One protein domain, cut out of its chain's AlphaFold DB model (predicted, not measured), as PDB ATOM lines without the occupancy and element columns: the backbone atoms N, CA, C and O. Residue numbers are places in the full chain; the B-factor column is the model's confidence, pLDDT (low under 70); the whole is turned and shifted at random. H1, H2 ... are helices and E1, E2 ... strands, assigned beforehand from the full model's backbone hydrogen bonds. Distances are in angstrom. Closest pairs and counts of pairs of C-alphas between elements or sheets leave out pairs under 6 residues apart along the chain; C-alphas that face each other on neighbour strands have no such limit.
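Overview. This is residues 44 to 147 of the 147 residues of an uncharacterized protein of Rhodospirillales bacterium 20-64-7 (UniProt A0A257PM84). One strongly twisted sheet of six strands curls like part of a barrel round a single long helix, H2, which fills the hollow of the sheet; its other face has no named helix. E1, E2 and E3 make one wing of the sheet, the short E4 and E5 the other, and the long E6 joins the two; the small H1 sits beyond the end of E3. The printed part has 104 residues, with E1 E2 E3 H1 H2 E4 E5 E6 along the chain; the sheet runs E3 E2 E1 E6 E5 E4 and is mixed, and the class is mixed, helices and strands. It is compact, with a radius of gyration of the C-alphas of 14.3 A and spans of 42 by 29 by 20 A.

Arrangement. Start with E1, residues 44 to 51, and go on to E2, residues 55 to 63: they form an antiparallel hairpin, with N 47 and O 59 2.8 A apart. E3, residues 69 to 78, makes a hairpin with E2, N 58 to O 76 being 2.8 A, and bends by 63 degrees at residue 73. These three are a meander, each strand the antiparallel neighbour of the one before; E4, residues 122 to 125, E5, residues 128 to 131, and E6, residues 136 to 146, are another. Look at N 130 and O 123, 2.8 A, between E4 and E5, and at N 138 and O 129, 2.9 A, between E5 and E6. E6 is staggered: residues 136 to 139 pair with E5 and 140 to 146 with E1, parallel, with N 46 and O 141 2.9 A apart. H2, residues 93 to 115, is on one face of the sheet, making two layers; its closest C-alphas to E2 are Ala 103 and Val 58, 6.1 A, and to E4 Gln 108 and Cys 122, 6.2 A. H1, residues 80 to 83, only grazes the sheet and touches residues 94 to 99 of H2, the closest C-alphas being Leu 83 and Pro 95, 4.5 A. In H2 every O i to N i+4 pair is within hydrogen-bond range; H1 is too short for one.

Along the chain. Find C-alpha 44 at (141.986, 91.465, 122.999), where E1 begins its 23.0 A; E2 measures 25.5 A and E3 21.6 A. From C-alpha 93 at (146.050, 87.177, 100.007) H2 runs 32.7 A. E6, 33.0 A, ends at C-alpha 146, (146.831, 78.139, 108.038).

Size, cuts and confidence. The farthest C-alphas, Ala 90 and Thr 134, are 43.0 A apart. The printed part has no cut and no long link. Mean pLDDT of the printed part is 90.4; look for values under 70 at residues 86 to 93.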
ATOM      1  N   MET A  44     142.760  92.346 123.872       97.12
ATOM      2  CA  MET A  44     141.986  91.465 122.999       97.12
ATOM      3  C   MET A  44     142.908  90.811 121.977       97.12
ATOM      4  O   MET A  44     143.688  91.495 121.313       97.12
ATOM      5  N   ALA A  45     142.777  89.504 121.807       97.12
ATOM      6  CA  ALA A  45     143.508  88.761 120.800       97.12
ATOM      7  C   ALA A  45     142.564  87.975 119.901       97.12
ATOM      8  O   ALA A  45     141.683  87.267 120.390       97.12
ATOM      9  N   ALA A  46     142.759  88.099 118.590       97.12
ATOM     10  CA  ALA A  46     142.075  87.289 117.597       97.12
ATOM     11  C   ALA A  46     142.962  86.121 117.155       97.12
ATOM     12  O   ALA A  46     144.033  86.319 116.587       97.12
ATOM     13  N   HIS A  47     142.479  84.901 117.356       96.94
ATOM     14  CA  HIS A  47     143.025  83.709 116.724       96.94
ATOM     15  C   HIS A  47     142.213  83.397 115.475       96.94
ATOM     16  O   HIS A  47     141.020  83.101 115.559       96.94
ATOM     17  N   ILE A  48     142.857  83.491 114.318       95.88
ATOM     18  CA  ILE A  48     142.255  83.220 113.019       95.88
ATOM     19  C   ILE A  48     142.792  81.880 112.530       95.88
ATOM     20  O   ILE A  48     143.998  81.719 112.372       95.88
ATOM     21  N   ARG A  49     141.905  80.927 112.259       94.69
ATOM     22  CA  ARG A  49     142.268  79.652 111.632       94.69
ATOM     23  C   ARG A  49     141.695  79.617 110.231       94.69
ATOM     24  O   ARG A  49     140.495  79.815 110.064       94.69
ATOM     25  N   LEU A  50     142.533  79.372 109.237       91.56
ATOM     26  CA  LEU A  50     142.143  79.307 107.832       91.56
ATOM     27  C   LEU A  50     142.380  77.907 107.295       91.56
ATOM     28  O   LEU A  50     143.462  77.358 107.462       91.56
ATOM     29  N   ASN A  51     141.383  77.370 106.606       89.69
ATOM     30  CA  ASN A  51     141.468  76.128 105.865       89.69
ATOM     31  C   ASN A  51     140.911  76.342 104.454       89.69
ATOM     32  O   ASN A  51     139.742  76.682 104.265       89.69
ATOM     33  N   ALA A  52     141.742  76.106 103.442       79.75
ATOM     34  CA  ALA A  52     141.385  76.388 102.051       79.75
ATOM     35  C   ALA A  52     140.151  75.609 101.547       79.75
ATOM     36  O   ALA A  52     139.518  76.031 100.581       79.75
ATOM     37  N   MET A  53     139.799  74.495 102.197       83.31
ATOM     38  CA  MET A  53     138.742  73.577 101.766       83.31
ATOM     39  C   MET A  53     137.457  73.682 102.587       83.31
ATOM     40  O   MET A  53     136.408  73.253 102.113       83.31
ATOM     41  N   THR A  54     137.512  74.218 103.807       86.75
ATOM     42  CA  THR A  54     136.350  74.270 104.714       86.75
ATOM     43  C   THR A  54     135.995  75.679 105.178       86.75
ATOM     44  O   THR A  54     134.891  75.886 105.678       86.75
ATOM     45  N   GLY A  55     136.862  76.667 104.942       89.75
ATOM     46  CA  GLY A  55     136.634  78.058 105.314       89.75
ATOM     47  C   GLY A  55     137.615  78.512 106.384       89.75
ATOM     48  O   GLY A  55     138.827  78.413 106.229       89.75
ATOM     49  N   GLY A  56     137.115  79.062 107.475       93.19
ATOM     50  CA  GLY A  56     137.957  79.446 108.592       93.19
ATOM     51  C   GLY A  56     137.146  79.738 109.832       93.19
ATOM     52  O   GLY A  56     135.925  79.669 109.816       93.19
ATOM     53  N   SER A  57     137.822  80.112 110.902       95.19
ATOM     54  CA  SER A  57     137.184  80.574 112.126       95.19
ATOM     55  C   SER A  57     137.982  81.714 112.737       95.19
ATOM     56  O   SER A  57     139.186  81.853 112.513       95.19
ATOM     57  N   VAL A  58     137.292  82.549 113.503       96.69
ATOM     58  CA  VAL A  58     137.876  83.594 114.334       96.69
ATOM     59  C   VAL A  58     137.414  83.368 115.759       96.69
ATOM     60  O   VAL A  58     136.214  83.332 116.033       96.69
ATOM     61  N   ARG A  59     138.367  83.284 116.680       97.06
ATOM     62  CA  ARG A  59     138.118  83.320 118.118       97.06
ATOM     63  C   ARG A  59     138.730  84.589 118.686       97.06
ATOM     64  O   ARG A  59     139.892  84.870 118.420       97.06
ATOM     65  N   ILE A  60     137.960  85.349 119.455       97.12
ATOM     66  CA  ILE A  60     138.462  86.518 120.178       97.12
ATOM     67  C   ILE A  60     138.476  86.197 121.662       97.12
ATOM     68  O   ILE A  60     137.445  85.816 122.212       97.12
ATOM     69  N   ALA A  61     139.626  86.383 122.296       96.56
ATOM     70  CA  ALA A  61     139.815  86.210 123.728       96.56
ATOM     71  C   ALA A  61     140.357  87.492 124.369       96.56
ATOM     72  O   ALA A  61     141.039  88.287 123.723       96.56
ATOM     73  N   GLU A  62     140.057  87.683 125.650       96.69
ATOM     74  CA  GLU A  62     140.796  88.612 126.500       96.69
ATOM     75  C   GLU A  62     142.007  87.878 127.067       96.69
ATOM     76  O   GLU A  62     141.865  86.796 127.641       96.69
ATOM     77  N   LEU A  63     143.181  88.478 126.926       94.94
ATOM     78  CA  LEU A  63     144.423  88.001 127.505       94.94
ATOM     79  C   LEU A  63     144.716  88.722 128.817       94.94
ATOM     80  O   LEU A  63     144.464  89.925 128.943       94.94
ATOM     81  N   ASP A  64     145.272  87.993 129.777       91.81
ATOM     82  CA  ASP A  64     145.822  88.575 130.997       91.81
ATOM     83  C   ASP A  64     147.190  89.250 130.755       91.81
ATOM     84  O   ASP A  64     147.680  89.358 129.629       91.81
ATOM     85  N   GLY A  65     147.812  89.752 131.827       88.62
ATOM     86  CA  GLY A  65     149.133  90.389 131.755       88.62
ATOM     87  C   GLY A  65     150.281  89.440 131.385       88.62
ATOM     88  O   GLY A  65     151.381  89.917 131.121       88.62
ATOM     89  N   SER A  66     150.037  88.129 131.363       91.81
ATOM     90  CA  SER A  66     150.985  87.077 130.986       91.81
ATOM     91  C   SER A  66     150.680  86.483 129.605       91.81
ATOM     92  O   SER A  66     151.230  85.442 129.265       91.81
ATOM     93  N   GLU A  67     149.818  87.137 128.820       89.00
ATOM     94  CA  GLU A  67     149.381  86.709 127.484       89.00
ATOM     95  C   GLU A  67     148.608  85.377 127.451       89.00
ATOM     96  O   GLU A  67     148.386  84.810 126.380       89.00
ATOM     97  N   HIS A  68     148.107  84.903 128.595       90.75
ATOM     98  CA  HIS A  68     147.223  83.742 128.635       90.75
ATOM     99  C   HIS A  68     145.768  84.154 128.418       90.75
ATOM    100  O   HIS A  68     145.321  85.205 128.882       90.75
ATOM    101  N   ALA A  69     145.003  83.301 127.730       91.69
ATOM    102  CA  ALA A  69     143.575  83.513 127.542       91.69
ATOM    103  C   ALA A  69     142.855  83.481 128.896       91.69
ATOM    104  O   ALA A  69     142.717  82.434 129.525       91.69
ATOM    105  N   ARG A  70     142.374  84.646 129.328       93.62
ATOM    106  CA  ARG A  70     141.591  84.813 130.550       93.62
ATOM    107  C   ARG A  70     140.147  84.374 130.341       93.62
ATOM    108  O   ARG A  70     139.557  83.757 131.223       93.62
ATOM    109  N   ARG A  71     139.566  84.739 129.196       93.88
ATOM    110  CA  ARG A  71     138.214  84.340 128.781       93.88
ATOM    111  C   ARG A  71     138.014  84.518 127.284       93.88
ATOM    112  O   ARG A  71     138.634  85.385 126.668       93.88
ATOM    113  N   ASP A  72     137.074  83.761 126.738       95.19
ATOM    114  CA  ASP A  72     136.576  83.984 125.387       95.19
ATOM    115  C   ASP A  72     135.566  85.125 125.364       95.19
ATOM    116  O   ASP A  72     134.694  85.229 126.226       95.19
ATOM    117  N   LEU A  73     135.691  85.975 124.352       94.44
ATOM    118  CA  LEU A  73     134.795  87.099 124.101       94.44
ATOM    119  C   LEU A  73     133.853  86.806 122.934       94.44
ATOM    120  O   LEU A  73     132.695  87.213 122.964       94.44
ATOM    121  N   ALA A  74     134.340  86.113 121.900       95.56
ATOM    122  CA  ALA A  74     133.519  85.716 120.764       95.56
ATOM    123  C   ALA A  74     134.125  84.564 119.963       95.56
ATOM    124  O   ALA A  74     135.338  84.345 119.952       95.56
ATOM    125  N   PHE A  75     133.257  83.894 119.212       95.00
ATOM    126  CA  PHE A  75     133.612  82.919 118.195       95.00
ATOM    127  C   PHE A  75     132.776  83.163 116.939       95.00
ATOM    128  O   PHE A  75     131.594  83.503 117.031       95.00
ATOM    129  N   MET A  76     133.387  83.002 115.771       95.38
ATOM    130  CA  MET A  76     132.727  83.152 114.481       95.38
ATOM    131  C   MET A  76     133.323  82.181 113.469       95.38
ATOM    132  O   MET A  76     134.531  82.179 113.243       95.38
ATOM    133  N   GLU A  77     132.462  81.415 112.809       94.31
ATOM    134  CA  GLU A  77     132.822  80.667 111.607       94.31
ATOM    135  C   GLU A  77     132.872  81.610 110.399       94.31
ATOM    136  O   GLU A  77     132.040  82.508 110.246       94.31
ATOM    137  N   LEU A  78     133.840  81.385 109.522       91.94
ATOM    138  CA  LEU A  78     134.034  82.080 108.258       91.94
ATOM    139  C   LEU A  78     133.780  81.091 107.115       91.94
ATOM    140  O   LEU A  78     134.694  80.371 106.708       91.94
ATOM    141  N   PRO A  79     132.559  81.053 106.554       89.38
ATOM    142  CA  PRO A  79     132.277  80.228 105.388       89.38
ATOM    143  C   PRO A  79     133.225  80.565 104.231       89.38
ATOM    144  O   PRO A  79     133.555  81.736 104.024       89.38
ATOM    145  N   LEU A  80     133.582  79.571 103.411       86.44
ATOM    146  CA  LEU A  80     134.389  79.781 102.195       86.44
ATOM    147  C   LEU A  80     133.856  80.933 101.334       86.44
ATOM    148  O   LEU A  80     134.624  81.767 100.863       86.44
ATOM    149  N   ALA A  81     132.533  81.029 101.185       83.00
ATOM    150  CA  ALA A  81     131.897  82.098 100.420       83.00
ATOM    151  C   ALA A  81     132.252  83.505 100.937       83.00
ATOM    152  O   ALA A  81     132.382  84.428 100.141       83.00
ATOM    153  N   VAL A  82     132.453  83.680 102.249       82.44
ATOM    154  CA  VAL A  82     132.879  84.961 102.835       82.44
ATOM    155  C   VAL A  82     134.341  85.243 102.491       82.44
ATOM    156  O   VAL A  82     134.660  86.350 102.051       82.44
ATOM    157  N   LEU A  83     135.208  84.235 102.625       81.62
ATOM    158  CA  LEU A  83     136.647  84.334 102.345       81.62
ATOM    159  C   LEU A  83     136.957  84.617 100.865       81.62
ATOM    160  O   LEU A  83     137.917  85.324 100.555       81.62
ATOM    161  N   TYR A  84     136.115  84.108  99.964       79.81
ATOM    162  CA  TYR A  84     136.267  84.222  98.512       79.81
ATOM    163  C   TYR A  84     135.187  85.085  97.849       79.81
ATOM    164  O   TYR A  84     135.028  85.059  96.631       79.81
ATOM    165  N   SER A  85     134.468  85.903  98.625       71.94
ATOM    166  CA  SER A  85     133.400  86.789  98.121       71.94
ATOM    167  C   SER A  85     133.869  87.787  97.053       71.94
ATOM    168  O   SER A  85     133.056  88.307  96.293       71.94
ATOM    169  N   ARG A  86     135.181  88.045  96.972       68.06
ATOM    170  CA  ARG A  86     135.829  88.903  95.965       68.06
ATOM    171  C   ARG A  86     136.617  88.116  94.903       68.06
ATOM    172  O   ARG A  86     137.408  88.707  94.176       68.06
ATOM    173  N   GLY A  87     136.398  86.802  94.817       63.53
ATOM    174  CA  GLY A  87     137.125  85.878  93.944       63.53
ATOM    175  C   GLY A  87     138.360  85.246  94.598       63.53
ATOM    176  O   GLY A  87     138.764  85.612  95.704       63.53
ATOM    177  N   ILE A  88     138.952  84.269  93.905       60.31
ATOM    178  CA  ILE A  88     140.217  83.624  94.283       60.31
ATOM    179  C   ILE A  88     141.350  84.341  93.527       60.31
ATOM    180  O   ILE A  88     141.515  84.090  92.333       60.31
ATOM    181  N   PRO A  89     142.138  85.240  94.143       53.94
ATOM    182  CA  PRO A  89     143.399  85.656  93.542       53.94
ATOM    183  C   PRO A  89     144.405  84.504  93.617       53.94
ATOM    184  O   PRO A  89     144.405  83.726  94.572       53.94
ATOM    185  N   ALA A  90     145.314  84.438  92.646       55.56
ATOM    186  CA  ALA A  90     146.341  83.398  92.565       55.56
ATOM    187  C   ALA A  90     147.304  83.351  93.778       55.56
ATOM    188  O   ALA A  90     148.027  82.373  93.934       55.56
ATOM    189  N   SER A  91     147.319  84.380  94.640       57.81
ATOM    190  CA  SER A  91     148.308  84.579  95.713       57.81
ATOM    191  C   SER A  91     147.831  84.274  97.144       57.81
ATOM    192  O   SER A  91     148.590  84.491  98.082       57.81
ATOM    193  N   GLY A  92     146.593  83.816  97.377       59.44
ATOM    194  CA  GLY A  92     146.108  83.509  98.742       59.44
ATOM    195  C   GLY A  92     145.908  84.724  99.675       59.44
ATOM    196  O   GLY A  92     145.438  84.572 100.800       59.44
ATOM    197  N   GLU A  93     146.171  85.947  99.208       63.97
ATOM    198  CA  GLU A  93     146.050  87.177 100.007       63.97
ATOM    199  C   GLU A  93     144.594  87.601 100.284       63.97
ATOM    200  O   GLU A  93     144.318  88.261 101.290       63.97
ATOM    201  N   SER A  94     143.639  87.225  99.422       78.00
ATOM    202  CA  SER A  94     142.213  87.560  99.611       78.00
ATOM    203  C   SER A  94     141.583  86.902 100.843       78.00
ATOM    204  O   SER A  94     141.008  87.640 101.647       78.00
ATOM    205  N   PRO A  95     141.679  85.571 101.053       83.44
ATOM    206  CA  PRO A  95     141.058  84.931 102.212       83.44
ATOM    207  C   PRO A  95     141.653  85.430 103.534       83.44
ATOM    208  O   PRO A  95     140.904  85.708 104.469       83.44
ATOM    209  N   LEU A  96     142.971  85.648 103.591       87.25
ATOM    210  CA  LEU A  96     143.625  86.218 104.768       87.25
ATOM    211  C   LEU A  96     143.109  87.627 105.079       87.25
ATOM    212  O   LEU A  96     142.691  87.910 106.201       87.25
ATOM    213  N   ARG A  97     143.079  88.512 104.077       87.94
ATOM    214  CA  ARG A  97     142.574  89.880 104.250       87.94
ATOM    215  C   ARG A  97     141.104  89.892 104.667       87.94
ATOM    216  O   ARG A  97     140.726  90.684 105.534       87.94
ATOM    217  N   ALA A  98     140.281  89.036 104.065       88.19
ATOM    218  CA  ALA A  98     138.872  88.899 104.409       88.19
ATOM    219  C   ALA A  98     138.711  88.465 105.870       88.19
ATOM    220  O   ALA A  98     137.992  89.119 106.624       88.19
ATOM    221  N   ALA A  99     139.440  87.435 106.300       91.62
ATOM    222  CA  ALA A  99     139.402  86.948 107.672       91.62
ATOM    223  C   ALA A  99     139.889  87.990 108.685       91.62
ATOM    224  O   ALA A  99     139.212  88.220 109.684       91.62
ATOM    225  N   CYS A 100     140.985  88.698 108.400       92.19
ATOM    226  CA  CYS A 100     141.458  89.798 109.242       92.19
ATOM    227  C   CYS A 100     140.426  90.931 109.343       92.19
ATOM    228  O   CYS A 100     140.205  91.467 110.427       92.19
ATOM    229  N   THR A 101     139.750  91.267 108.238       91.62
ATOM    230  CA  THR A 101     138.682  92.284 108.228       91.62
ATOM    231  C   THR A 101     137.512  91.852 109.111       91.62
ATOM    232  O   THR A 101     137.004  92.645 109.902       91.62
ATOM    233  N   GLN A 102     137.102  90.586 109.012       93.38
ATOM    234  CA  GLN A 102     136.031  90.024 109.833       93.38
ATOM    235  C   GLN A 102     136.421  89.966 111.317       93.38
ATOM    236  O   GLN A 102     135.629  90.353 112.174       93.38
ATOM    237  N   ALA A 103     137.658  89.568 111.625       95.00
ATOM    238  CA  ALA A 103     138.186  89.564 112.985       95.00
ATOM    239  C   ALA A 103     138.226  90.973 113.589       95.00
ATOM    240  O   ALA A 103     137.749  91.181 114.703       95.00
ATOM    241  N   GLN A 104     138.698  91.965 112.831       95.25
ATOM    242  CA  GLN A 104     138.699  93.362 113.258       95.25
ATOM    243  C   GLN A 104     137.277  93.886 113.490       95.25
ATOM    244  O   GLN A 104     137.022  94.535 114.505       95.25
ATOM    245  N   ALA A 105     136.342  93.607 112.580       94.44
ATOM    246  CA  ALA A 105     134.953  94.028 112.728       94.44
ATOM    247  C   ALA A 105     134.300  93.396 113.969       94.44
ATOM    248  O   ALA A 105     133.548  94.065 114.680       94.44
ATOM    249  N   LEU A 106     134.607  92.129 114.261       95.69
ATOM    250  CA  LEU A 106     134.138  91.446 115.463       95.69
ATOM    251  C   LEU A 106     134.758  92.058 116.731       95.69
ATOM    252  O   LEU A 106     134.031  92.368 117.673       95.69
ATOM    253  N   ALA A 107     136.066  92.326 116.729       96.25
ATOM    254  CA  ALA A 107     136.771  92.964 117.841       96.25
ATOM    255  C   ALA A 107     136.229  94.372 118.145       96.25
ATOM    256  O   ALA A 107     135.992  94.719 119.302       96.25
ATOM    257  N   GLN A 108     135.970  95.174 117.108       96.44
ATOM    258  CA  GLN A 108     135.361  96.499 117.252       96.44
ATOM    259  C   GLN A 108     133.952  96.418 117.834       96.44
ATOM    260  O   GLN A 108     133.601  97.234 118.679       96.44
ATOM    261  N   ARG A 109     133.149  95.431 117.416       96.44
ATOM    262  CA  ARG A 109     131.805  95.218 117.965       96.44
ATOM    263  C   ARG A 109     131.847  94.888 119.456       96.44
ATOM    264  O   ARG A 109     131.038  95.419 120.209       96.44
ATOM    265  N   ILE A 110     132.796  94.051 119.872       96.12
ATOM    266  CA  ILE A 110     132.999  93.679 121.277       96.12
ATOM    267  C   ILE A 110     133.404  94.905 122.106       96.12
ATOM    268  O   ILE A 110     132.772  95.184 123.120       96.12
ATOM    269  N   ALA A 111     134.394  95.678 121.647       96.25
ATOM    270  CA  ALA A 111     134.817  96.903 122.329       96.25
ATOM    271  C   ALA A 111     133.686  97.943 122.409       96.25
ATOM    272  O   ALA A 111     133.470  98.563 123.447       96.25
ATOM    273  N   ALA A 112     132.922  98.107 121.328       95.88
ATOM    274  CA  ALA A 112     131.781  99.012 121.291       95.88
ATOM    275  C   ALA A 112     130.686  98.601 122.289       95.88
ATOM    276  O   ALA A 112     130.146  99.453 122.994       95.88
ATOM    277  N   ALA A 113     130.402  97.300 122.394       95.19
ATOM    278  CA  ALA A 113     129.451  96.760 123.361       95.19
ATOM    279  C   ALA A 113     129.923  96.956 124.812       95.19
ATOM    280  O   ALA A 113     129.136  97.415 125.640       95.19
ATOM    281  N   ASP A 114     131.202  96.686 125.104       95.62
ATOM    282  CA  ASP A 114     131.831  96.935 126.412       95.62
ATOM    283  C   ASP A 114     131.711  98.411 126.819       95.62
ATOM    284  O   ASP A 114     131.341  98.750 127.944       95.62
ATOM    285  N   TRP A 115     131.941  99.315 125.865       95.62
ATOM    286  CA  TRP A 115     131.883 100.751 126.113       95.62
ATOM    287  C   TRP A 115     130.484 101.354 126.030       95.62
ATOM    288  O   TRP A 115     130.338 102.521 126.394       95.62
ATOM    289  N   GLN A 116     129.487 100.578 125.599       95.81
ATOM    290  CA  GLN A 116     128.113 101.019 125.347       95.81
ATOM    291  C   GLN A 116     128.033 102.159 124.318       95.81
ATOM    292  O   GLN A 116     127.301 103.131 124.497       95.81
ATOM    293  N   VAL A 117     128.796 102.039 123.229       95.94
ATOM    294  CA  VAL A 117     128.837 103.003 122.116       95.94
ATOM    295  C   VAL A 117     128.521 102.313 120.783       95.94
ATOM    296  O   VAL A 117     128.615 101.089 120.686       95.94
ATOM    297  N   PRO A 118     128.146 103.053 119.725       96.44
ATOM    298  CA  PRO A 118     127.975 102.471 118.395       96.44
ATOM    299  C   PRO A 118     129.290 101.903 117.847       96.44
ATOM    300  O   PRO A 118     130.335 102.539 117.964       96.44
ATOM    301  N   GLN A 119     129.234 100.758 117.155       95.12
ATOM    302  CA  GLN A 119     130.420 100.165 116.515       95.12
ATOM    303  C   GLN A 119     131.112 101.138 115.547       95.12
ATOM    304  O   GLN A 119     132.337 101.177 115.494       95.12
ATOM    305  N   SER A 120     130.340 101.943 114.810       96.06
ATOM    306  CA  SER A 120     130.862 102.942 113.870       96.06
ATOM    307  C   SER A 120     131.661 104.068 114.536       96.06
ATOM    308  O   SER A 120     132.393 104.771 113.846       96.06
ATOM    309  N   ALA A 121     131.546 104.240 115.857       96.50
ATOM    310  CA  ALA A 121     132.338 105.204 116.614       96.50
ATOM    311  C   ALA A 121     133.718 104.644 117.018       96.50
ATOM    312  O   ALA A 121     134.605 105.402 117.415       96.50
ATOM    313  N   CYS A 122     133.918 103.326 116.920       97.12
ATOM    314  CA  CYS A 122     135.186 102.673 117.220       97.12
ATOM    315  C   CYS A 122     136.069 102.574 115.970       97.12
ATOM    316  O   CYS A 122     135.618 102.171 114.900       97.12
ATOM    317  N   ALA A 123     137.360 102.861 116.118       96.44
ATOM    318  CA  ALA A 123     138.349 102.739 115.049       96.44
ATOM    319  C   ALA A 123     139.526 101.864 115.488       96.44
ATOM    320  O   ALA A 123     139.860 101.818 116.670       96.44
ATOM    321  N   LEU A 124     140.167 101.177 114.540       94.94
ATOM    322  CA  LEU A 124     141.466 100.547 114.780       94.94
ATOM    323  C   LEU A 124     142.565 101.578 114.482       94.94
ATOM    324  O   LEU A 124     142.611 102.127 113.383       94.94
ATOM    325  N   GLN A 125     143.438 101.839 115.451       95.69
ATOM    326  CA  GLN A 125     144.611 102.701 115.327       95.69
ATOM    327  C   GLN A 125     145.846 101.922 115.789       95.69
ATOM    328  O   GLN A 125     146.044 101.690 116.984       95.69
ATOM    329  N   GLY A 126     146.663 101.471 114.832       93.06
ATOM    330  CA  GLY A 126     147.759 100.539 115.107       93.06
ATOM    331  C   GLY A 126     147.239  99.258 115.771       93.06
ATOM    332  O   GLY A 126     146.325  98.619 115.260       93.06
ATOM    333  N   TYR A 127     147.779  98.927 116.944       94.38
ATOM    334  CA  TYR A 127     147.404  97.749 117.742       94.38
ATOM    335  C   TYR A 127     146.341  98.055 118.804       94.38
ATOM    336  O   TYR A 127     146.345  97.469 119.888       94.38
ATOM    337  N   ARG A 128     145.483  99.053 118.573       96.75
ATOM    338  CA  ARG A 128     144.446  99.453 119.529       96.75
ATOM    339  C   ARG A 128     143.127  99.705 118.840       96.75
ATOM    340  O   ARG A 128     143.080 100.370 117.810       96.75
ATOM    341  N   ILE A 129     142.050  99.250 119.462       97.31
ATOM    342  CA  ILE A 129     140.719  99.763 119.161       97.31
ATOM    343  C   ILE A 129     140.498 100.969 120.063       97.31
ATOM    344  O   ILE A 129     140.793 100.912 121.258       97.31
ATOM    345  N   VAL A 130     140.036 102.070 119.483       97.81
ATOM    346  CA  VAL A 130     139.864 103.352 120.166       97.81
ATOM    347  C   VAL A 130     138.458 103.890 119.950       97.81
ATOM    348  O   VAL A 130     137.870 103.715 118.883       97.81
ATOM    349  N   HIS A 131     137.940 104.592 120.950       97.50
ATOM    350  CA  HIS A 131     136.774 105.458 120.836       97.50
ATOM    351  C   HIS A 131     137.193 106.878 121.224       97.50
ATOM    352  O   HIS A 131     137.356 107.190 122.408       97.50
ATOM    353  N   VAL A 132     137.407 107.726 120.212       94.75
ATOM    354  CA  VAL A 132     138.032 109.053 120.371       94.75
ATOM    355  C   VAL A 132     137.223 109.949 121.307       94.75
ATOM    356  O   VAL A 132     137.804 110.584 122.181       94.75
ATOM    357  N   ALA A 133     135.891 109.944 121.190       95.00
ATOM    358  CA  ALA A 133     135.022 110.830 121.967       95.00
ATOM    359  C   ALA A 133     135.118 110.611 123.488       95.00
ATOM    360  O   ALA A 133     134.946 111.558 124.248       95.00
ATOM    361  N   THR A 134     135.415 109.388 123.946       94.38
ATOM    362  CA  THR A 134     135.587 109.091 125.383       94.38
ATOM    363  C   THR A 134     137.044 108.869 125.781       94.38
ATOM    364  O   THR A 134     137.301 108.540 126.935       94.38
ATOM    365  N   GLY A 135     137.990 108.926 124.836       95.56
ATOM    366  CA  GLY A 135     139.394 108.561 125.063       95.56
ATOM    367  C   GLY A 135     139.621 107.092 125.453       95.56
ATOM    368  O   GLY A 135     140.703 106.739 125.921       95.56
ATOM    369  N   ARG A 136     138.618 106.218 125.286       96.50
ATOM    370  CA  ARG A 136     138.739 104.799 125.657       96.50
ATOM    371  C   ARG A 136     139.557 104.061 124.606       96.50
ATOM    372  O   ARG A 136     139.406 104.311 123.409       96.50
ATOM    373  N   SER A 137     140.411 103.144 125.049       96.94
ATOM    374  CA  SER A 137     141.158 102.268 124.151       96.94
ATOM    375  C   SER A 137     141.406 100.900 124.768       96.94
ATOM    376  O   SER A 137     141.547 100.783 125.982       96.94
ATOM    377  N   VAL A 138     141.506  99.885 123.915       96.75
ATOM    378  CA  VAL A 138     141.886  98.517 124.278       96.75
ATOM    379  C   VAL A 138     142.929  98.016 123.285       96.75
ATOM    380  O   VAL A 138     142.853  98.329 122.094       96.75
ATOM    381  N   ARG A 139     143.938  97.282 123.763       96.94
ATOM    382  CA  ARG A 139     144.934  96.667 122.874       96.94
ATOM    383  C   ARG A 139     144.287  95.543 122.070       96.94
ATOM    384  O   ARG A 139     143.453  94.809 122.592       96.94
ATOM    385  N   TYR A 140     144.692  95.425 120.815       96.69
ATOM    386  CA  TYR A 140     144.235  94.409 119.884       96.69
ATOM    387  C   TYR A 140     145.430  93.805 119.149       96.69
ATOM    388  O   TYR A 140     146.238  94.530 118.567       96.69
ATOM    389  N   THR A 141     145.517  92.481 119.167       96.25
ATOM    390  CA  THR A 141     146.495  91.695 118.409       96.25
ATOM    391  C   THR A 141     145.794  90.550 117.679       96.25
ATOM    392  O   THR A 141     144.659  90.200 118.007       96.25
ATOM    393  N   ALA A 142     146.445  89.984 116.667       94.94
ATOM    394  CA  ALA A 142     145.918  88.850 115.925       94.94
ATOM    395  C   ALA A 142     147.034  87.895 115.496       94.94
ATOM    396  O   ALA A 142     148.122  88.331 115.122       94.94
ATOM    397  N   TRP A 143     146.727  86.602 115.496       94.25
ATOM    398  CA  TRP A 143     147.565  85.530 114.957       94.25
ATOM    399  C   TRP A 143     146.751  84.660 114.017       94.25
ATOM    400  O   TRP A 143     145.538  84.495 114.175       94.25
ATOM    401  N   VAL A 144     147.442  84.121 113.021       93.56
ATOM    402  CA  VAL A 144     146.834  83.397 111.914       93.56
ATOM    403  C   VAL A 144     147.511  82.046 111.789       93.56
ATOM    404  O   VAL A 144     148.711  81.986 111.540       93.56
ATOM    405  N   ASP A 145     146.708  80.993 111.877       92.75
ATOM    406  CA  ASP A 145     147.115  79.636 111.544       92.75
ATOM    407  C   ASP A 145     146.475  79.231 110.219       92.75
ATOM    408  O   ASP A 145     145.254  79.321 110.049       92.75
ATOM    409  N   VAL A 146     147.294  78.752 109.287       86.94
ATOM    410  CA  VAL A 146     146.831  78.139 108.038       86.94
ATOM    411  C   VAL A 146     146.959  76.625 108.192       86.94
ATOM    412  O   VAL A 146     148.042  76.139 108.514       86.94
ATOM    413  N   VAL A 147     145.846  75.906 108.018       83.25
ATOM    414  CA  VAL A 147     145.691  74.470 108.320       83.25
ATOM    415  C   VAL A 147     145.255  73.692 107.090       83.25
ATOM    416  O   VAL A 147     144.266  74.119 106.447       83.25
TER     417      VAL A 147